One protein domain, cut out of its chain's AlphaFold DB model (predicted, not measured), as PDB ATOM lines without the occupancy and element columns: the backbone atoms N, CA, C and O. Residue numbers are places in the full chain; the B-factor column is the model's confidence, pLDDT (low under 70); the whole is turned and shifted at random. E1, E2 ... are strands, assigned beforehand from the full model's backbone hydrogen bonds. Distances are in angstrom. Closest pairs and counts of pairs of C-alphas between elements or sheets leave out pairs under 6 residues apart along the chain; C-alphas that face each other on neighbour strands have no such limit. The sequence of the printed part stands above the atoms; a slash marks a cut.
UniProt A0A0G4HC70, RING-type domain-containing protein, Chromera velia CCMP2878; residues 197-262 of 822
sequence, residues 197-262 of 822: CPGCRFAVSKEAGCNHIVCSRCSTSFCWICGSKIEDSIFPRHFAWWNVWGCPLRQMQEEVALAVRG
ATOM      1  N   CYS A 197      28.327  94.527 -12.040       93.31
ATOM      2  CA  CYS A 197      29.271  93.416 -12.057       93.31
ATOM      3  C   CYS A 197      29.068  92.502 -13.290       93.31
ATOM      4  O   CYS A 197      27.950  92.034 -13.522       93.31
ATOM      5  N   PRO A 198      30.127  92.124 -14.035       92.62
ATOM      6  CA  PRO A 198      30.035  91.181 -15.160       92.62
ATOM      7  C   PRO A 198      29.738  89.725 -14.741       92.62
ATOM      8  O   PRO A 198      29.588  88.852 -15.595       92.62
ATOM      9  N   GLY A 199      29.715  89.426 -13.436       90.44
ATOM     10  CA  GLY A 199      29.248  88.158 -12.871       90.44
ATOM     11  C   GLY A 199      27.729  88.143 -12.696       90.44
ATOM     12  O   GLY A 199      27.025  87.466 -13.439       90.44
ATOM     13  N   CYS A 200      27.226  88.911 -11.726       93.31
ATOM     14  CA  CYS A 200      25.829  88.868 -11.274       93.31
ATOM     15  C   CYS A 200      24.971  90.094 -11.654       93.31
ATOM     16  O   CYS A 200      23.826  90.185 -11.216       93.31
ATOM     17  N   ARG A 201      25.508  91.051 -12.426       90.19
ATOM     18  CA  ARG A 201      24.894  92.351 -12.798       90.19
ATOM     19  C   ARG A 201      24.550  93.305 -11.646       90.19
ATOM     20  O   ARG A 201      24.112  94.419 -11.920       90.19
ATOM     21  N   PHE A 202      24.790  92.920 -10.392       90.56
ATOM     22  CA  PHE A 202      24.618  93.787  -9.225       90.56
ATOM     23  C   PHE A 202      25.433  95.079  -9.376       90.56
ATOM     24  O   PHE A 202      26.574  95.031  -9.843       90.56
ATOM     25  N   ALA A 203      24.845  96.220  -9.017       89.94
ATOM     26  CA  ALA A 203      25.535  97.504  -9.024       89.94
ATOM     27  C   ALA A 203      26.515  97.564  -7.845       89.94
ATOM     28  O   ALA A 203      26.133  97.295  -6.711       89.94
ATOM     29  N   VAL A 204      27.775  97.885  -8.129       88.75
ATOM     30  CA  VAL A 204      28.845  98.024  -7.134       88.75
ATOM     31  C   VAL A 204      29.356  99.461  -7.179       88.75
ATOM     32  O   VAL A 204      29.623  99.970  -8.268       88.75
ATOM     33  N   SER A 205      29.490 100.115  -6.029       87.81
ATOM     34  CA  SER A 205      30.192 101.395  -5.856       87.81
ATOM     35  C   SER A 205      31.696 101.172  -5.640       87.81
ATOM     36  O   SER A 205      32.094 100.134  -5.116       87.81
ATOM     37  N   LYS A 206      32.546 102.136  -6.022       83.88
ATOM     38  CA  LYS A 206      33.991 102.106  -5.725       83.88
ATOM     39  C   LYS A 206      34.297 102.973  -4.501       83.88
ATOM     40  O   LYS A 206      34.101 104.183  -4.540       83.88
ATOM     41  N   GLU A 207      34.873 102.370  -3.469       73.44
ATOM     42  CA  GLU A 207      35.263 103.012  -2.202       73.44
ATOM     43  C   GLU A 207      36.668 103.657  -2.281       73.44
ATOM     44  O   GLU A 207      37.517 103.459  -1.418       73.44
ATOM     45  N   ALA A 208      36.908 104.437  -3.348       75.62
ATOM     46  CA  ALA A 208      38.190 105.071  -3.710       75.62
ATOM     47  C   ALA A 208      39.368 104.105  -4.007       75.62
ATOM     48  O   ALA A 208      39.228 102.879  -4.033       75.62
ATOM     49  N   GLY A 209      40.529 104.654  -4.381       80.88
ATOM     50  CA  GLY A 209      41.772 103.901  -4.583       80.88
ATOM     51  C   GLY A 209      41.789 102.980  -5.813       80.88
ATOM     52  O   GLY A 209      42.005 103.430  -6.943       80.88
ATOM     53  N   CYS A 210      41.621 101.671  -5.612       88.12
ATOM     54  CA  CYS A 210      41.960 100.643  -6.606       88.12
ATOM     55  C   CYS A 210      40.873 100.421  -7.675       88.12
ATOM     56  O   CYS A 210      39.690 100.296  -7.370       88.12
ATOM     57  N   ASN A 211      41.272 100.303  -8.944       89.69
ATOM     58  CA  ASN A 211      40.365  99.969 -10.054       89.69
ATOM     59  C   ASN A 211      40.216  98.457 -10.299       89.69
ATOM     60  O   ASN A 211      39.433  98.059 -11.162       89.69
ATOM     61  N   HIS A 212      40.942  97.614  -9.562       90.94
ATOM     62  CA  HIS A 212      40.597  96.203  -9.363       90.94
ATOM     63  C   HIS A 212      39.590  96.151  -8.215       90.94
ATOM     64  O   HIS A 212      39.955  96.453  -7.082       90.94
ATOM     65  N   ILE A 213      38.342  95.776  -8.503       90.56
ATOM     66  CA  ILE A 213      37.309  95.595  -7.476       90.56
ATOM     67  C   ILE A 213      36.751  94.170  -7.484       90.56
ATOM     68  O   ILE A 213      36.639  93.537  -8.536       90.56
ATOM     69  N   VAL A 214      36.384  93.681  -6.301       91.38
ATOM     70  CA  VAL A 214      35.776  92.362  -6.084       91.38
ATOM     71  C   VAL A 214      34.281  92.555  -5.838       91.38
ATOM     72  O   VAL A 214      33.887  93.384  -5.022       91.38
ATOM     73  N   CYS A 215      33.413  91.811  -6.527       93.12
ATOM     74  CA  CYS A 215      31.975  91.921  -6.279       93.12
ATOM     75  C   CYS A 215      31.560  91.192  -4.992       93.12
ATOM     76  O   CYS A 215      31.526  89.961  -4.975       93.12
ATOM     77  N   SER A 216      31.132  91.935  -3.968       91.50
ATOM     78  CA  SER A 216      30.628  91.399  -2.687       91.50
ATOM     79  C   SER A 216      29.585  90.280  -2.833       91.50
ATOM     80  O   SER A 216      29.604  89.312  -2.081       91.50
ATOM     81  N   ARG A 217      28.702  90.359  -3.840       92.62
ATOM     82  CA  ARG A 217      27.618  89.382  -4.059       92.62
ATOM     83  C   ARG A 217      28.036  88.087  -4.777       92.62
ATOM     84  O   ARG A 217      27.281  87.120  -4.745       92.62
ATOM     85  N   CYS A 218      29.161  88.058  -5.495       93.69
ATOM     86  CA  CYS A 218      29.530  86.888  -6.318       93.69
ATOM     87  C   CYS A 218      31.038  86.637  -6.465       93.69
ATOM     88  O   CYS A 218      31.438  85.984  -7.430       93.69
ATOM     89  N   SER A 219      31.846  87.240  -5.582       91.81
ATOM     90  CA  SER A 219      33.321  87.210  -5.503       91.81
ATOM     91  C   SER A 219      34.100  87.443  -6.807       91.81
ATOM     92  O   SER A 219      35.320  87.369  -6.823       91.81
ATOM     93  N   THR A 220      33.428  87.786  -7.907       92.50
ATOM     94  CA  THR A 220      34.048  87.990  -9.217       92.50
ATOM     95  C   THR A 220      34.840  89.294  -9.217       92.50
ATOM     96  O   THR A 220      34.242  90.370  -9.105       92.50
ATOM     97  N   SER A 221      36.154  89.201  -9.416       93.00
ATOM     98  CA  SER A 221      37.010  90.354  -9.691       93.00
ATOM     99  C   SER A 221      36.783  90.940 -11.083       93.00
ATOM    100  O   SER A 221      36.694  90.227 -12.091       93.00
ATOM    101  N   PHE A 222      36.704  92.269 -11.160       93.12
ATOM    102  CA  PHE A 222      36.585  93.002 -12.418       93.12
ATOM    103  C   PHE A 222      37.256  94.380 -12.371       93.12
ATOM    104  O   PHE A 222      37.520  94.946 -11.309       93.12
ATOM    105  N   CYS A 223      37.566  94.912 -13.552       91.81
ATOM    106  CA  CYS A 223      38.147  96.239 -13.708       91.81
ATOM    107  C   CYS A 223      37.046  97.310 -13.728       91.81
ATOM    108  O   CYS A 223      36.174  97.290 -14.600       91.81
ATOM    109  N   TRP A 224      37.128  98.282 -12.817       90.06
ATOM    110  CA  TRP A 224      36.190  99.406 -12.686       90.06
ATOM    111  C   TRP A 224      36.007 100.207 -13.985       90.06
ATOM    112  O   TRP A 224      34.899 100.612 -14.333       90.06
ATOM    113  N   ILE A 225      37.103 100.406 -14.722       86.44
ATOM    114  CA  ILE A 225      37.170 101.303 -15.884       86.44
ATOM    115  C   ILE A 225      36.408 100.726 -17.085       86.44
ATOM    116  O   ILE A 225      35.686 101.452 -17.767       86.44
ATOM    117  N   CYS A 226      36.574  99.427 -17.358       86.81
ATOM    118  CA  CYS A 226      36.050  98.776 -18.564       86.81
ATOM    119  C   CYS A 226      34.944  97.738 -18.303       86.81
ATOM    120  O   CYS A 226      34.323  97.271 -19.253       86.81
ATOM    121  N   GLY A 227      34.696  97.356 -17.045       88.19
ATOM    122  CA  GLY A 227      33.712  96.334 -16.673       88.19
ATOM    123  C   GLY A 227      34.138  94.885 -16.948       88.19
ATOM    124  O   GLY A 227      33.396  93.965 -16.611       88.19
ATOM    125  N   SER A 228      35.313  94.647 -17.539       88.69
ATOM    126  CA  SER A 228      35.807  93.299 -17.852       88.69
ATOM    127  C   SER A 228      36.222  92.527 -16.600       88.69
ATOM    128  O   SER A 228      36.860  93.085 -15.706       88.69
ATOM    129  N   LYS A 229      35.922  91.221 -16.570       92.31
ATOM    130  CA  LYS A 229      36.447  90.284 -15.560       92.31
ATOM    131  C   LYS A 229      37.976  90.246 -15.613       92.31
ATOM    132  O   LYS A 229      38.551  90.300 -16.701       92.31
ATOM    133  N   ILE A 230      38.613  90.141 -14.451       91.81
ATOM    134  CA  ILE A 230      40.074  90.073 -14.304       91.81
ATOM    135  C   ILE A 230      40.466  88.951 -13.339       91.81
ATOM    136  O   ILE A 230      39.635  88.433 -12.603       91.81
ATOM    137  N   GLU A 231      41.737  88.566 -13.382       87.19
ATOM    138  CA  GLU A 231      42.305  87.487 -12.571       87.19
ATOM    139  C   GLU A 231      42.558  87.965 -11.134       87.19
ATOM    140  O   GLU A 231      43.218  88.991 -10.946       87.19
ATOM    141  N   ASP A 232      42.092  87.204 -10.136       84.69
ATOM    142  CA  ASP A 232      42.337  87.425  -8.703       84.69
ATOM    143  C   ASP A 232      43.824  87.263  -8.353       84.69
ATOM    144  O   ASP A 232      44.308  86.217  -7.927       84.69
ATOM    145  N   SER A 233      44.576  88.326  -8.615       83.06
ATOM    146  CA  SER A 233      46.030  88.388  -8.526       83.06
ATOM    147  C   SER A 233      46.462  89.811  -8.177       83.06
ATOM    148  O   SER A 233      45.783  90.772  -8.525       83.06
ATOM    149  N   ILE A 234      47.602  89.959  -7.498       77.81
ATOM    150  CA  ILE A 234      48.098  91.266  -7.017       77.81
ATOM    151  C   ILE A 234      48.413  92.217  -8.191       77.81
ATOM    152  O   ILE A 234      48.198  93.425  -8.102       77.81
ATOM    153  N   PHE A 235      48.865  91.658  -9.318       79.62
ATOM    154  CA  PHE A 235      49.154  92.379 -10.558       79.62
ATOM    155  C   PHE A 235      48.424  91.721 -11.741       79.62
ATOM    156  O   PHE A 235      49.039  90.960 -12.496       79.62
ATOM    157  N   PRO A 236      47.115  91.984 -11.930       84.81
ATOM    158  CA  PRO A 236      46.351  91.375 -13.009       84.81
ATOM    159  C   PRO A 236      46.924  91.758 -14.370       84.81
ATOM    160  O   PRO A 236      47.170  92.937 -14.650       84.81
ATOM    161  N   ARG A 237      47.028  90.785 -15.284       88.25
ATOM    162  CA  ARG A 237      47.510  91.014 -16.663       88.25
ATOM    163  C   ARG A 237      46.691  92.070 -17.416       88.25
ATOM    164  O   ARG A 237      47.162  92.633 -18.398       88.25
ATOM    165  N   HIS A 238      45.483  92.376 -16.945       90.44
ATOM    166  CA  HIS A 238      44.643  93.474 -17.420       90.44
ATOM    167  C   HIS A 238      45.270  94.873 -17.253       90.44
ATOM    168  O   HIS A 238      45.040  95.736 -18.097       90.44
ATOM    169  N   PHE A 239      46.066  95.112 -16.208       89.31
ATOM    170  CA  PHE A 239      46.715  96.409 -15.956       89.31
ATOM    171  C   PHE A 239      48.182  96.458 -16.420       89.31
ATOM    172  O   PHE A 239      48.828  97.502 -16.327       89.31
ATOM    173  N   ALA A 240      48.712  95.351 -16.947       88.19
ATOM    174  CA  ALA A 240      50.083  95.265 -17.437       88.19
ATOM    175  C   ALA A 240      50.339  96.208 -18.627       88.19
ATOM    176  O   ALA A 240      49.495  96.360 -19.511       88.19
ATOM    177  N   TRP A 241      51.527  96.820 -18.683       82.19
ATOM    178  CA  TRP A 241      51.838  97.896 -19.637       82.19
ATOM    179  C   TRP A 241      51.787  97.477 -21.114       82.19
ATOM    180  O   TRP A 241      51.495  98.306 -21.977       82.19
ATOM    181  N   TRP A 242      52.022  96.193 -21.394       80.06
ATOM    182  CA  TRP A 242      51.967  95.596 -22.730       80.06
ATOM    183  C   TRP A 242      50.553  95.177 -23.169       80.06
ATOM    184  O   TRP A 242      50.365  94.790 -24.322       80.06
ATOM    185  N   ASN A 243      49.548  95.216 -22.284       82.56
ATOM    186  CA  ASN A 243      48.212  94.723 -22.610       82.56
ATOM    187  C   ASN A 243      47.356  95.785 -23.321       82.56
ATOM    188  O   ASN A 243      46.638  96.564 -22.693       82.56
ATOM    189  N   VAL A 244      47.397  95.758 -24.654       77.75
ATOM    190  CA  VAL A 244      46.615  96.631 -25.552       77.75
ATOM    191  C   VAL A 244      45.093  96.444 -25.398       77.75
ATOM    192  O   VAL A 244      44.335  97.368 -25.673       77.75
ATOM    193  N   TRP A 245      44.639  95.281 -24.917       81.06
ATOM    194  CA  TRP A 245      43.219  94.964 -24.679       81.06
ATOM    195  C   TRP A 245      42.798  95.178 -23.210       81.06
ATOM    196  O   TRP A 245      41.716  94.758 -22.798       81.06
ATOM    197  N   GLY A 246      43.672  95.786 -22.403       85.31
ATOM    198  CA  GLY A 246      43.476  96.039 -20.978       85.31
ATOM    199  C   GLY A 246      43.327  97.521 -20.628       85.31
ATOM    200  O   GLY A 246      43.010  98.358 -21.470       85.31
ATOM    201  N   CYS A 247      43.598  97.850 -19.366       87.06
ATOM    202  CA  CYS A 247      43.704  99.220 -18.858       87.06
ATOM    203  C   CYS A 247      45.147  99.473 -18.365       87.06
ATOM    204  O   CYS A 247      45.374  99.558 -17.155       87.06
ATOM    205  N   PRO A 248      46.149  99.541 -19.265       83.31
ATOM    206  CA  PRO A 248      47.569  99.524 -18.904       83.31
ATOM    207  C   PRO A 248      47.957 100.654 -17.935       83.31
ATOM    208  O   PRO A 248      47.649 101.818 -18.175       83.31
ATOM    209  N   LEU A 249      48.651 100.295 -16.848       81.94
ATOM    210  CA  LEU A 249      49.059 101.142 -15.711       81.94
ATOM    211  C   LEU A 249      47.909 101.772 -14.893       81.94
ATOM    212  O   LEU A 249      48.170 102.467 -13.912       81.94
ATOM    213  N   ARG A 250      46.635 101.514 -15.216       85.81
ATOM    214  CA  ARG A 250      45.497 102.195 -14.568       85.81
ATOM    215  C   ARG A 250      45.010 101.559 -13.257       85.81
ATOM    216  O   ARG A 250      43.941 101.930 -12.780       85.81
ATOM    217  N   GLN A 251      45.750 100.622 -12.656       86.50
ATOM    218  CA  GLN A 251      45.307  99.891 -11.453       86.50
ATOM    219  C   GLN A 251      45.050 100.824 -10.257       86.50
ATOM    220  O   GLN A 251      44.026 100.692  -9.595       86.50
ATOM    221  N   MET A 252      45.931 101.809 -10.047       83.69
ATOM    222  CA  MET A 252      45.873 102.776  -8.937       83.69
ATOM    223  C   MET A 252      45.505 104.203  -9.393       83.69
ATOM    224  O   MET A 252      45.768 105.167  -8.681       83.69
ATOM    225  N   GLN A 253      44.957 104.373 -10.605       78.44
ATOM    226  CA  GLN A 253      44.589 105.699 -11.117       78.44
ATOM    227  C   GLN A 253      43.178 106.099 -10.672       78.44
ATOM    228  O   GLN A 253      42.181 105.628 -11.218       78.44
ATOM    229  N   GLU A 254      43.102 107.016  -9.714       67.19
ATOM    230  CA  GLU A 254      41.867 107.679  -9.288       67.19
ATOM    231  C   GLU A 254      41.396 108.695 -10.352       67.19
ATOM    232  O   GLU A 254      41.526 109.909 -10.192       67.19
ATOM    233  N   GLU A 255      40.868 108.218 -11.487       60.22
ATOM    234  CA  GLU A 255      40.156 109.105 -12.416       60.22
ATOM    235  C   GLU A 255      38.849 109.580 -11.768       60.22
ATOM    236  O   GLU A 255      37.883 108.823 -11.650       60.22
ATOM    237  N   VAL A 256      38.827 110.858 -11.375       51.66
ATOM    238  CA  VAL A 256      37.637 111.572 -10.889       51.66
ATOM    239  C   VAL A 256      36.469 111.334 -11.858       51.66
ATOM    240  O   VAL A 256      36.620 111.470 -13.074       51.66
ATOM    241  N   ALA A 257      35.298 110.970 -11.322       47.50
ATOM    242  CA  ALA A 257      34.249 110.213 -12.025       47.50
ATOM    243  C   ALA A 257      33.560 110.894 -13.238       47.50
ATOM    244  O   ALA A 257      32.674 110.307 -13.856       47.50
ATOM    245  N   LEU A 258      33.983 112.096 -13.634       45.78
ATOM    246  CA  LEU A 258      33.438 112.876 -14.754       45.78
ATOM    247  C   LEU A 258      33.827 112.354 -16.156       45.78
ATOM    248  O   LEU A 258      33.211 112.743 -17.147       45.78
ATOM    249  N   ALA A 259      34.841 111.488 -16.281       46.44
ATOM    250  CA  ALA A 259      35.449 111.179 -17.583       46.44
ATOM    251  C   ALA A 259      34.859 109.965 -18.341       46.44
ATOM    252  O   ALA A 259      34.872 109.943 -19.575       46.44
ATOM    253  N   VAL A 260      34.323 108.940 -17.666       50.34
ATOM    254  CA  VAL A 260      34.123 107.596 -18.274       50.34
ATOM    255  C   VAL A 260      32.691 107.346 -18.788       50.34
ATOM    256  O   VAL A 260      32.127 106.257 -18.644       50.34
ATOM    257  N   ARG A 261      32.111 108.369 -19.431       48.47
ATOM    258  CA  ARG A 261      30.985 108.236 -20.384       48.47
ATOM    259  C   ARG A 261      31.151 109.072 -21.666       48.47
ATOM    260  O   ARG A 261      30.495 108.775 -22.660       48.47
ATOM    261  N   GLY A 262      32.059 110.057 -21.667       45.47
ATOM    262  CA  GLY A 262      32.332 110.949 -22.805       45.47
ATOM    263  C   GLY A 262      33.814 111.249 -23.073       45.47
ATOM    264  O   GLY A 262      34.114 111.975 -24.019       45.47
TER     265      GLY A 262
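What this domain is: This is residues 197 to 262 of the 822 residues of the protein "RING-type domain-containing protein" of Chromera velia CCMP2878 (UniProt A0A0G4HC70). The domain has little regular structure: a mass of loops round a small two-strand hairpin, E2 and E3, near its middle. The short strand E1 lies to one side, loops of residues 231 to 249 lie on the other, and residues 254 to 262 make an end tail. The printed part has 66 residues with no named helix and three strands, E1, E2, E3, 9 residues in all; the class is all strand, with E2 and E3 antiparallel. It is compact, with a radius of gyration of the C-alphas of 11.5 A and spans of 31 by 27 by 19 A.

Where its parts are: E1 is residues 203 to 205, 6.8 A, from C-alpha 203 at (25.535, 97.504, -9.024). E2 is residues 212 to 214, 7.0 A. E3 is residues 221 to 223, 7.2 A, ending at C-alpha 223, (38.147, 96.239, -13.708).

How they stand to each other: E1 pairs with no named strand and is apart from E2 and E3. The hairpin strands E2 and E3 run at 145 degrees, with N 213 and O 222 3.0 A apart, within hydrogen-bond range.

The domain as a whole: The C-alphas farthest apart, of Arg 217 and Trp 242, are 31.3 A apart. The printed part has no cut, and both links are short. Residues 254 to 262 are under pLDDT 70.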